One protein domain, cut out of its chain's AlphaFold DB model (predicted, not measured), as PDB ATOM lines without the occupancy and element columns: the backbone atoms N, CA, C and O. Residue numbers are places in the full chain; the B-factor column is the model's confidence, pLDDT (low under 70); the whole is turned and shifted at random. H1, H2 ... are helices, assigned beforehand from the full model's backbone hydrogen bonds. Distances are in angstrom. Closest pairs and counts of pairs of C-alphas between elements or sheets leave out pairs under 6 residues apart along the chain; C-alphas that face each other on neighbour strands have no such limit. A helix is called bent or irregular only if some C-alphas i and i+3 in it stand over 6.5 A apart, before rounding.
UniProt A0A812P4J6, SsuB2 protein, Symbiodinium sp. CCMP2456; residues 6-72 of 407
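This is residues 6 to 72 of the 407 residues of the protein "SsuB2 protein" of Symbiodinium sp. CCMP2456 (UniProt A0A812P4J6). A lopsided helical hairpin: the very long helix H2 makes the length of a thin rod, and the shorter H1 folds back side by side with its first part. The rest of H2 sticks out, with residues 48 to 72 standing free. The printed part has 67 residues with two named helices, H1 then H2, and no named strand: all helix. It is extended, with a radius of gyration of the C-alphas of 21.2 A and spans of 71 by 17 by 11 A.

Look first at H2, residues 29 to 70, assigned as one helix by its hydrogen bonds but bent: C-alphas 58 and 61 are 6.7 A apart. Its arms H2a, residues 29 to 58, and H2b, residues 61 to 70, stand at a steep tilt of 40 degrees. H1, residues 6 to 23, touches H2a; their closest C-alphas, those of Gly 7 and Ser 43, are 5.0 A apart. The two form a helical hairpin, running opposite ways at a shallow tilt of 12 degrees. H1 and H2b are apart. Every O i to N i+4 pair is within hydrogen-bond range in H2a and H2b, and 12 of 14 in H1.

Find C-alpha 29 at (-49.471, 22.682, 21.084); from there H2a runs 44.0 A to C-alpha 58. H2b runs 14.3 A to C-alpha 70 at (-35.385, -13.512, -25.249). H1 begins at C-alpha 6, (-35.937, 18.939, 2.089), and spans 25.7 A, with a kink of 39 degrees near residue 17; it is only just irregular, C-alphas 17 and 20 being 6.8 A apart.

Look to Asn 24 and Lys 72 for the two C-alphas farthest apart, 71.5 A. The printed part has no cut, and the link from H1 to H2 is tight, with 5 residues. Mean pLDDT of the printed part is 89.5, and no printed residue is under 70.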
ATOM      1  N   LEU A   6     -34.688  18.272   2.480       78.19
ATOM      2  CA  LEU A   6     -35.937  18.939   2.089       78.19
ATOM      3  C   LEU A   6     -37.029  18.803   3.165       78.19
ATOM      4  O   LEU A   6     -37.720  19.772   3.466       78.19
ATOM      5  N   GLY A   7     -37.144  17.628   3.795       81.69
ATOM      6  CA  GLY A   7     -38.081  17.375   4.897       81.69
ATOM      7  C   GLY A   7     -37.797  18.210   6.147       81.69
ATOM      8  O   GLY A   7     -38.680  18.950   6.592       81.69
ATOM      9  N   PRO A   8     -36.569  18.155   6.701       84.19
ATOM     10  CA  PRO A   8     -36.126  19.067   7.752       84.19
ATOM     11  C   PRO A   8     -36.293  20.544   7.375       84.19
ATOM     12  O   PRO A   8     -36.694  21.330   8.225       84.19
ATOM     13  N   GLY A   9     -36.075  20.916   6.108       85.19
ATOM     14  CA  GLY A   9     -36.295  22.271   5.594       85.19
ATOM     15  C   GLY A   9     -37.757  22.720   5.666       85.19
ATOM     16  O   GLY A   9     -38.038  23.779   6.223       85.19
ATOM     17  N   PHE A  10     -38.702  21.906   5.184       84.56
ATOM     18  CA  PHE A  10     -40.138  22.190   5.324       84.56
ATOM     19  C   PHE A  10     -40.589  22.213   6.788       84.56
ATOM     20  O   PHE A  10     -41.397  23.058   7.167       84.56
ATOM     21  N   THR A  11     -40.042  21.326   7.620       85.75
ATOM     22  CA  THR A  11     -40.339  21.285   9.058       85.75
ATOM     23  C   THR A  11     -39.836  22.547   9.764       85.75
ATOM     24  O   THR A  11     -40.581  23.157  10.525       85.75
ATOM     25  N   ALA A  12     -38.608  22.984   9.474       87.31
ATOM     26  CA  ALA A  12     -38.042  24.220  10.006       87.31
ATOM     27  C   ALA A  12     -38.838  25.452   9.548       87.31
ATOM     28  O   ALA A  12     -39.155  26.305  10.368       87.31
ATOM     29  N   LEU A  13     -39.226  25.510   8.269       88.62
ATOM     30  CA  LEU A  13     -40.042  26.597   7.726       88.62
ATOM     31  C   LEU A  13     -41.430  26.660   8.388       88.62
ATOM     32  O   LEU A  13     -41.867  27.741   8.775       88.62
ATOM     33  N   TYR A  14     -42.091  25.515   8.589       88.38
ATOM     34  CA  TYR A  14     -43.358  25.446   9.324       88.38
ATOM     35  C   TYR A  14     -43.207  25.923  10.779       88.38
ATOM     36  O   TYR A  14     -43.998  26.746  11.236       88.38
ATOM     37  N   ILE A  15     -42.148  25.492  11.479       89.56
ATOM     38  CA  ILE A  15     -41.833  25.972  12.834       89.56
ATOM     39  C   ILE A  15     -41.620  27.494  12.842       89.56
ATOM     40  O   ILE A  15     -42.173  28.173  13.703       89.56
ATOM     41  N   SER A  16     -40.869  28.051  11.886       88.62
ATOM     42  CA  SER A  16     -40.604  29.494  11.817       88.62
ATOM     43  C   SER A  16     -41.854  30.345  11.568       88.62
ATOM     44  O   SER A  16     -41.915  31.461  12.079       88.62
ATOM     45  N   PHE A  17     -42.835  29.850  10.806       87.56
ATOM     46  CA  PHE A  17     -44.064  30.595  10.514       87.56
ATOM     47  C   PHE A  17     -45.173  30.412  11.559       87.56
ATOM     48  O   PHE A  17     -45.883  31.374  11.837       87.56
ATOM     49  N   ASP A  18     -45.342  29.212  12.123       85.62
ATOM     50  CA  ASP A  18     -46.528  28.877  12.932       85.62
ATOM     51  C   ASP A  18     -46.262  28.883  14.454       85.62
ATOM     52  O   ASP A  18     -47.198  28.923  15.253       85.62
ATOM     53  N   ALA A  19     -44.995  28.935  14.896       86.69
ATOM     54  CA  ALA A  19     -44.664  29.038  16.324       86.69
ATOM     55  C   ALA A  19     -45.228  30.312  16.986       86.69
ATOM     56  O   ALA A  19     -45.624  30.278  18.151       86.69
ATOM     57  N   THR A  20     -45.318  31.426  16.257       85.44
ATOM     58  CA  THR A  20     -45.965  32.661  16.734       85.44
ATOM     59  C   THR A  20     -47.466  32.476  16.953       85.44
ATOM     60  O   THR A  20     -48.002  32.994  17.929       85.44
ATOM     61  N   ASN A  21     -48.148  31.690  16.116       84.75
ATOM     62  CA  ASN A  21     -49.579  31.407  16.261       84.75
ATOM     63  C   ASN A  21     -49.859  30.492  17.465       84.75
ATOM     64  O   ASN A  21     -50.864  30.672  18.155       84.75
ATOM     65  N   VAL A  22     -48.941  29.569  17.776       86.50
ATOM     66  CA  VAL A  22     -48.970  28.771  19.018       86.50
ATOM     67  C   VAL A  22     -48.747  29.657  20.249       86.50
ATOM     68  O   VAL A  22     -49.507  29.561  21.211       86.50
ATOM     69  N   LEU A  23     -47.760  30.562  20.220       84.75
ATOM     70  CA  LEU A  23     -47.499  31.514  21.314       84.75
ATOM     71  C   LEU A  23     -48.666  32.489  21.547       84.75
ATOM     72  O   LEU A  23     -48.958  32.833  22.688       84.75
ATOM     73  N   ASN A  24     -49.371  32.877  20.482       88.06
ATOM     74  CA  ASN A  24     -50.580  33.703  20.536       88.06
ATOM     75  C   ASN A  24     -51.855  32.909  20.903       88.06
ATOM     76  O   ASN A  24     -52.947  33.478  20.906       88.06
ATOM     77  N   GLY A  25     -51.752  31.602  21.177       81.88
ATOM     78  CA  GLY A  25     -52.878  30.750  21.578       81.88
ATOM     79  C   GLY A  25     -53.884  30.415  20.467       81.88
ATOM     80  O   GLY A  25     -54.949  29.878  20.763       81.88
ATOM     81  N   GLN A  26     -53.570  30.708  19.201       86.69
ATOM     82  CA  GLN A  26     -54.450  30.429  18.055       86.69
ATOM     83  C   GLN A  26     -54.423  28.954  17.629       86.69
ATOM     84  O   GLN A  26     -55.405  28.446  17.089       86.69
ATOM     85  N   VAL A  27     -53.309  28.259  17.879       86.06
ATOM     86  CA  VAL A  27     -53.107  26.839  17.554       86.06
ATOM     87  C   VAL A  27     -52.710  26.085  18.821       86.06
ATOM     88  O   VAL A  27     -51.852  26.536  19.578       86.06
ATOM     89  N   THR A  28     -53.312  24.916  19.066       91.69
ATOM     90  CA  THR A  28     -52.936  24.101  20.233       91.69
ATOM     91  C   THR A  28     -51.561  23.461  20.033       91.69
ATOM     92  O   THR A  28     -51.229  23.004  18.935       91.69
ATOM     93  N   LEU A  29     -50.782  23.341  21.113       87.06
ATOM     94  CA  LEU A  29     -49.471  22.682  21.084       87.06
ATOM     95  C   LEU A  29     -49.551  21.239  20.544       87.06
ATOM     96  O   LEU A  29     -48.656  20.799  19.826       87.06
ATOM     97  N   GLY A  30     -50.643  20.523  20.836       89.06
ATOM     98  CA  GLY A  30     -50.885  19.176  20.314       89.06
ATOM     99  C   GLY A  30     -51.050  19.152  18.792       89.06
ATOM    100  O   GLY A  30     -50.437  18.320  18.127       89.06
ATOM    101  N   THR A  31     -51.812  20.096  18.229       87.81
ATOM    102  CA  THR A  31     -51.981  20.242  16.773       87.81
ATOM    103  C   THR A  31     -50.653  20.576  16.092       87.81
ATOM    104  O   THR A  31     -50.302  19.939  15.106       87.81
ATOM    105  N   PHE A  32     -49.879  21.511  16.647       88.81
ATOM    106  CA  PHE A  32     -48.577  21.917  16.105       88.81
ATOM    107  C   PHE A  32     -47.563  20.759  16.066       88.81
ATOM    108  O   PHE A  32     -46.965  20.479  15.024       88.81
ATOM    109  N   LEU A  33     -47.419  20.019  17.174       89.44
ATOM    110  CA  LEU A  33     -46.533  18.850  17.246       89.44
ATOM    111  C   LEU A  33     -47.002  17.700  16.337       89.44
ATOM    112  O   LEU A  33     -46.174  17.030  15.716       89.44
ATOM    113  N   ALA A  34     -48.317  17.490  16.210       90.81
ATOM    114  CA  ALA A  34     -48.873  16.518  15.272       90.81
ATOM    115  C   ALA A  34     -48.545  16.887  13.815       90.81
ATOM    116  O   ALA A  34     -48.086  16.027  13.065       90.81
ATOM    117  N   THR A  35     -48.690  18.159  13.426       89.12
ATOM    118  CA  THR A  35     -48.351  18.640  12.075       89.12
ATOM    119  C   THR A  35     -46.864  18.458  11.761       89.12
ATOM    120  O   THR A  35     -46.531  17.949  10.691       89.12
ATOM    121  N   ILE A  36     -45.962  18.762  12.704       89.00
ATOM    122  CA  ILE A  36     -44.515  18.496  12.570       89.00
ATOM    123  C   ILE A  36     -44.239  17.003  12.329       89.00
ATOM    124  O   ILE A  36     -43.489  16.645  11.418       89.00
ATOM    125  N   SER A  37     -44.876  16.121  13.106       87.75
ATOM    126  CA  SER A  37     -44.734  14.666  12.962       87.75
ATOM    127  C   SER A  37     -45.241  14.166  11.600       87.75
ATOM    128  O   SER A  37     -44.578  13.366  10.932       87.75
ATOM    129  N   ILE A  38     -46.379  14.695  11.137       89.88
ATOM    130  CA  ILE A  38     -46.961  14.390   9.822       89.88
ATOM    131  C   ILE A  38     -46.023  14.837   8.691       89.88
ATOM    132  O   ILE A  38     -45.735  14.036   7.801       89.88
ATOM    133  N   LEU A  39     -45.491  16.065   8.739       86.94
ATOM    134  CA  LEU A  39     -44.540  16.584   7.744       86.94
ATOM    135  C   LEU A  39     -43.271  15.720   7.656       86.94
ATOM    136  O   LEU A  39     -42.847  15.347   6.557       86.94
ATOM    137  N   GLY A  40     -42.703  15.334   8.805       84.81
ATOM    138  CA  GLY A  40     -41.554  14.427   8.869       84.81
ATOM    139  C   GLY A  40     -41.853  13.046   8.271       84.81
ATOM    140  O   GLY A  40     -41.073  12.537   7.462       84.81
ATOM    141  N   SER A  41     -43.009  12.464   8.606       88.38
ATOM    142  CA  SER A  41     -43.459  11.168   8.079       88.38
ATOM    143  C   SER A  41     -43.650  11.197   6.559       88.38
ATOM    144  O   SER A  41     -43.103  10.349   5.850       88.38
ATOM    145  N   ILE A  42     -44.346  12.215   6.039       88.31
ATOM    146  CA  ILE A  42     -44.583  12.406   4.601       88.31
ATOM    147  C   ILE A  42     -43.254  12.542   3.850       88.31
ATOM    148  O   ILE A  42     -43.031  11.832   2.868       88.31
ATOM    149  N   SER A  43     -42.326  13.382   4.325       85.81
ATOM    150  CA  SER A  43     -41.020  13.521   3.669       85.81
ATOM    151  C   SER A  43     -40.208  12.222   3.687       85.81
ATOM    152  O   SER A  43     -39.506  11.933   2.716       85.81
ATOM    153  N   GLY A  44     -40.295  11.431   4.762       85.12
ATOM    154  CA  GLY A  44     -39.654  10.119   4.839       85.12
ATOM    155  C   GLY A  44     -40.226   9.127   3.821       85.12
ATOM    156  O   GLY A  44     -39.472   8.383   3.191       85.12
ATOM    157  N   GLN A  45     -41.545   9.146   3.604       89.31
ATOM    158  CA  GLN A  45     -42.210   8.325   2.588       89.31
ATOM    159  C   GLN A  45     -41.832   8.754   1.164       89.31
ATOM    160  O   GLN A  45     -41.480   7.895   0.358       89.31
ATOM    161  N   PHE A  46     -41.807  10.058   0.864       87.69
ATOM    162  CA  PHE A  46     -41.363  10.564  -0.443       87.69
ATOM    163  C   PHE A  46     -39.911  10.191  -0.760       87.69
ATOM    164  O   PHE A  46     -39.626   9.752  -1.873       87.69
ATOM    165  N   ALA A  47     -38.999  10.296   0.213       85.62
ATOM    166  CA  ALA A  47     -37.604   9.893   0.023       85.62
ATOM    167  C   ALA A  47     -37.471   8.390  -0.295       85.62
ATOM    168  O   ALA A  47     -36.704   8.021  -1.185       85.62
ATOM    169  N   ARG A  48     -38.252   7.526   0.375       88.56
ATOM    170  CA  ARG A  48     -38.311   6.082   0.078       88.56
ATOM    171  C   ARG A  48     -38.893   5.803  -1.308       88.56
ATOM    172  O   ARG A  48     -38.302   5.039  -2.062       88.56
ATOM    173  N   ALA A  49     -40.015   6.436  -1.657       89.69
ATOM    174  CA  ALA A  49     -40.662   6.265  -2.958       89.69
ATOM    175  C   ALA A  49     -39.746   6.699  -4.113       89.69
ATOM    176  O   ALA A  49     -39.635   5.994  -5.112       89.69
ATOM    177  N   TYR A  50     -39.029   7.814  -3.955       88.50
ATOM    178  CA  TYR A  50     -38.028   8.257  -4.923       88.50
ATOM    179  C   TYR A  50     -36.844   7.281  -5.036       88.50
ATOM    180  O   TYR A  50     -36.360   7.063  -6.143       88.50
ATOM    181  N   GLY A  51     -36.403   6.671  -3.928       89.62
ATOM    182  CA  GLY A  51     -35.407   5.592  -3.950       89.62
ATOM    183  C   GLY A  51     -35.854   4.426  -4.833       89.62
ATOM    184  O   GLY A  51     -35.182   4.114  -5.807       89.62
ATOM    185  N   VAL A  52     -37.058   3.897  -4.590       92.31
ATOM    186  CA  VAL A  52     -37.644   2.812  -5.400       92.31
ATOM    187  C   VAL A  52     -37.782   3.201  -6.881       92.31
ATOM    188  O   VAL A  52     -37.568   2.370  -7.758       92.31
ATOM    189  N   ILE A  53     -38.107   4.462  -7.191       91.62
ATOM    190  CA  ILE A  53     -38.148   4.952  -8.580       91.62
ATOM    191  C   ILE A  53     -36.753   4.928  -9.222       91.62
ATOM    192  O   ILE A  53     -36.644   4.542 -10.385       91.62
ATOM    193  N   LEU A  54     -35.693   5.305  -8.497       91.75
ATOM    194  CA  LEU A  54     -34.322   5.177  -9.004       91.75
ATOM    195  C   LEU A  54     -33.938   3.709  -9.222       91.75
ATOM    196  O   LEU A  54     -33.461   3.388 -10.306       91.75
ATOM    197  N   ASP A  55     -34.235   2.820  -8.271       92.81
ATOM    198  CA  ASP A  55     -33.964   1.380  -8.399       92.81
ATOM    199  C   ASP A  55     -34.648   0.794  -9.656       92.81
ATOM    200  O   ASP A  55     -34.046   0.042 -10.426       92.81
ATOM    201  N   ILE A  56     -35.900   1.189  -9.929       93.06
ATOM    202  CA  ILE A  56     -36.642   0.795 -11.141       93.06
ATOM    203  C   ILE A  56     -35.978   1.340 -12.418       93.06
ATOM    204  O   ILE A  56     -35.899   0.624 -13.421       93.06
ATOM    205  N   LEU A  57     -35.498   2.587 -12.402       93.62
ATOM    206  CA  LEU A  57     -34.810   3.195 -13.547       93.62
ATOM    207  C   LEU A  57     -33.457   2.524 -13.830       93.62
ATOM    208  O   LEU A  57     -33.122   2.314 -14.996       93.62
ATOM    209  N   GLU A  58     -32.712   2.122 -12.798       94.88
ATOM    210  CA  GLU A  58     -31.467   1.357 -12.946       94.88
ATOM    211  C   GLU A  58     -31.718  -0.043 -13.533       94.88
ATOM    212  O   GLU A  58     -30.960  -0.510 -14.388       94.88
ATOM    213  N   LEU A  59     -32.829  -0.691 -13.161       96.00
ATOM    214  CA  LEU A  59     -33.237  -1.993 -13.704       96.00
ATOM    215  C   LEU A  59     -33.737  -1.940 -15.159       96.00
ATOM    216  O   LEU A  59     -33.730  -2.973 -15.838       96.00
ATOM    217  N   ALA A  60     -34.126  -0.771 -15.677       94.31
ATOM    218  CA  ALA A  60     -34.703  -0.642 -17.015       94.31
ATOM    219  C   ALA A  60     -33.763  -1.141 -18.131       94.31
ATOM    220  O   ALA A  60     -34.191  -1.891 -19.012       94.31
ATOM    221  N   ALA A  61     -32.472  -0.789 -18.083       93.62
ATOM    222  CA  ALA A  61     -31.504  -1.189 -19.109       93.62
ATOM    223  C   ALA A  61     -31.149  -2.698 -19.073       93.62
ATOM    224  O   ALA A  61     -31.178  -3.336 -20.133       93.62
ATOM    225  N   PRO A  62     -30.879  -3.329 -17.906       96.38
ATOM    226  CA  PRO A  62     -30.775  -4.785 -17.792       96.38
ATOM    227  C   PRO A  62     -32.016  -5.531 -18.301       96.38
ATOM    228  O   PRO A  62     -31.875  -6.486 -19.066       96.38
ATOM    229  N   VAL A  63     -33.224  -5.076 -17.941       96.56
ATOM    230  CA  VAL A  63     -34.484  -5.689 -18.397       96.56
ATOM    231  C   VAL A  63     -34.640  -5.553 -19.911       96.56
ATOM    232  O   VAL A  63     -34.894  -6.552 -20.581       96.56
ATOM    233  N   GLN A  64     -34.405  -4.369 -20.485       95.81
ATOM    234  CA  GLN A  64     -34.444  -4.164 -21.937       95.81
ATOM    235  C   GLN A  64     -33.454  -5.086 -22.669       95.81
ATOM    236  O   GLN A  64     -33.798  -5.668 -23.701       95.81
ATOM    237  N   LYS A  65     -32.245  -5.272 -22.125       96.44
ATOM    238  CA  LYS A  65     -31.228  -6.174 -22.683       96.44
ATOM    239  C   LYS A  65     -31.656  -7.644 -22.612       96.44
ATOM    240  O   LYS A  65     -31.492  -8.360 -23.599       96.44
ATOM    241  N   LEU A  66     -32.237  -8.087 -21.494       96.88
ATOM    242  CA  LEU A  66     -32.786  -9.439 -21.343       96.88
ATOM    243  C   LEU A  66     -33.951  -9.685 -22.307       96.88
ATOM    244  O   LEU A  66     -33.910 -10.650 -23.065       96.88
ATOM    245  N   THR A  67     -34.934  -8.784 -22.367       96.56
ATOM    246  CA  THR A  67     -36.034  -8.836 -23.345       96.56
ATOM    247  C   THR A  67     -35.498  -8.875 -24.778       96.56
ATOM    248  O   THR A  67     -35.978  -9.654 -25.601       96.56
ATOM    249  N   GLY A  68     -34.448  -8.103 -25.070       96.44
ATOM    250  CA  GLY A  68     -33.750  -8.127 -26.352       96.44
ATOM    251  C   GLY A  68     -33.068  -9.462 -26.676       96.44
ATOM    252  O   GLY A  68     -32.982  -9.810 -27.851       96.44
ATOM    253  N   PHE A  69     -32.607 -10.229 -25.682       95.44
ATOM    254  CA  PHE A  69     -32.092 -11.590 -25.881       95.44
ATOM    255  C   PHE A  69     -33.212 -12.625 -26.032       95.44
ATOM    256  O   PHE A  69     -33.147 -13.433 -26.956       95.44
ATOM    257  N   TYR A  70     -34.253 -12.576 -25.194       95.06
ATOM    258  CA  TYR A  70     -35.385 -13.512 -25.249       95.06
ATOM    259  C   TYR A  70     -36.163 -13.455 -26.573       95.06
ATOM    260  O   TYR A  70     -36.745 -14.459 -26.975       95.06
ATOM    261  N   ASN A  71     -36.145 -12.314 -27.270       95.50
ATOM    262  CA  ASN A  71     -36.807 -12.132 -28.566       95.50
ATOM    263  C   ASN A  71     -35.884 -12.344 -29.786       95.50
ATOM    264  O   ASN A  71     -36.283 -12.045 -30.912       95.50
ATOM    265  N   LYS A  72     -34.649 -12.845 -29.614       93.62
ATOM    266  CA  LYS A  72     -33.803 -13.216 -30.766       93.62
ATOM    267  C   LYS A  72     -34.311 -14.501 -31.434       93.62
ATOM    268  O   LYS A  72     -34.775 -15.403 -30.738       93.62
TER     269      LYS A  72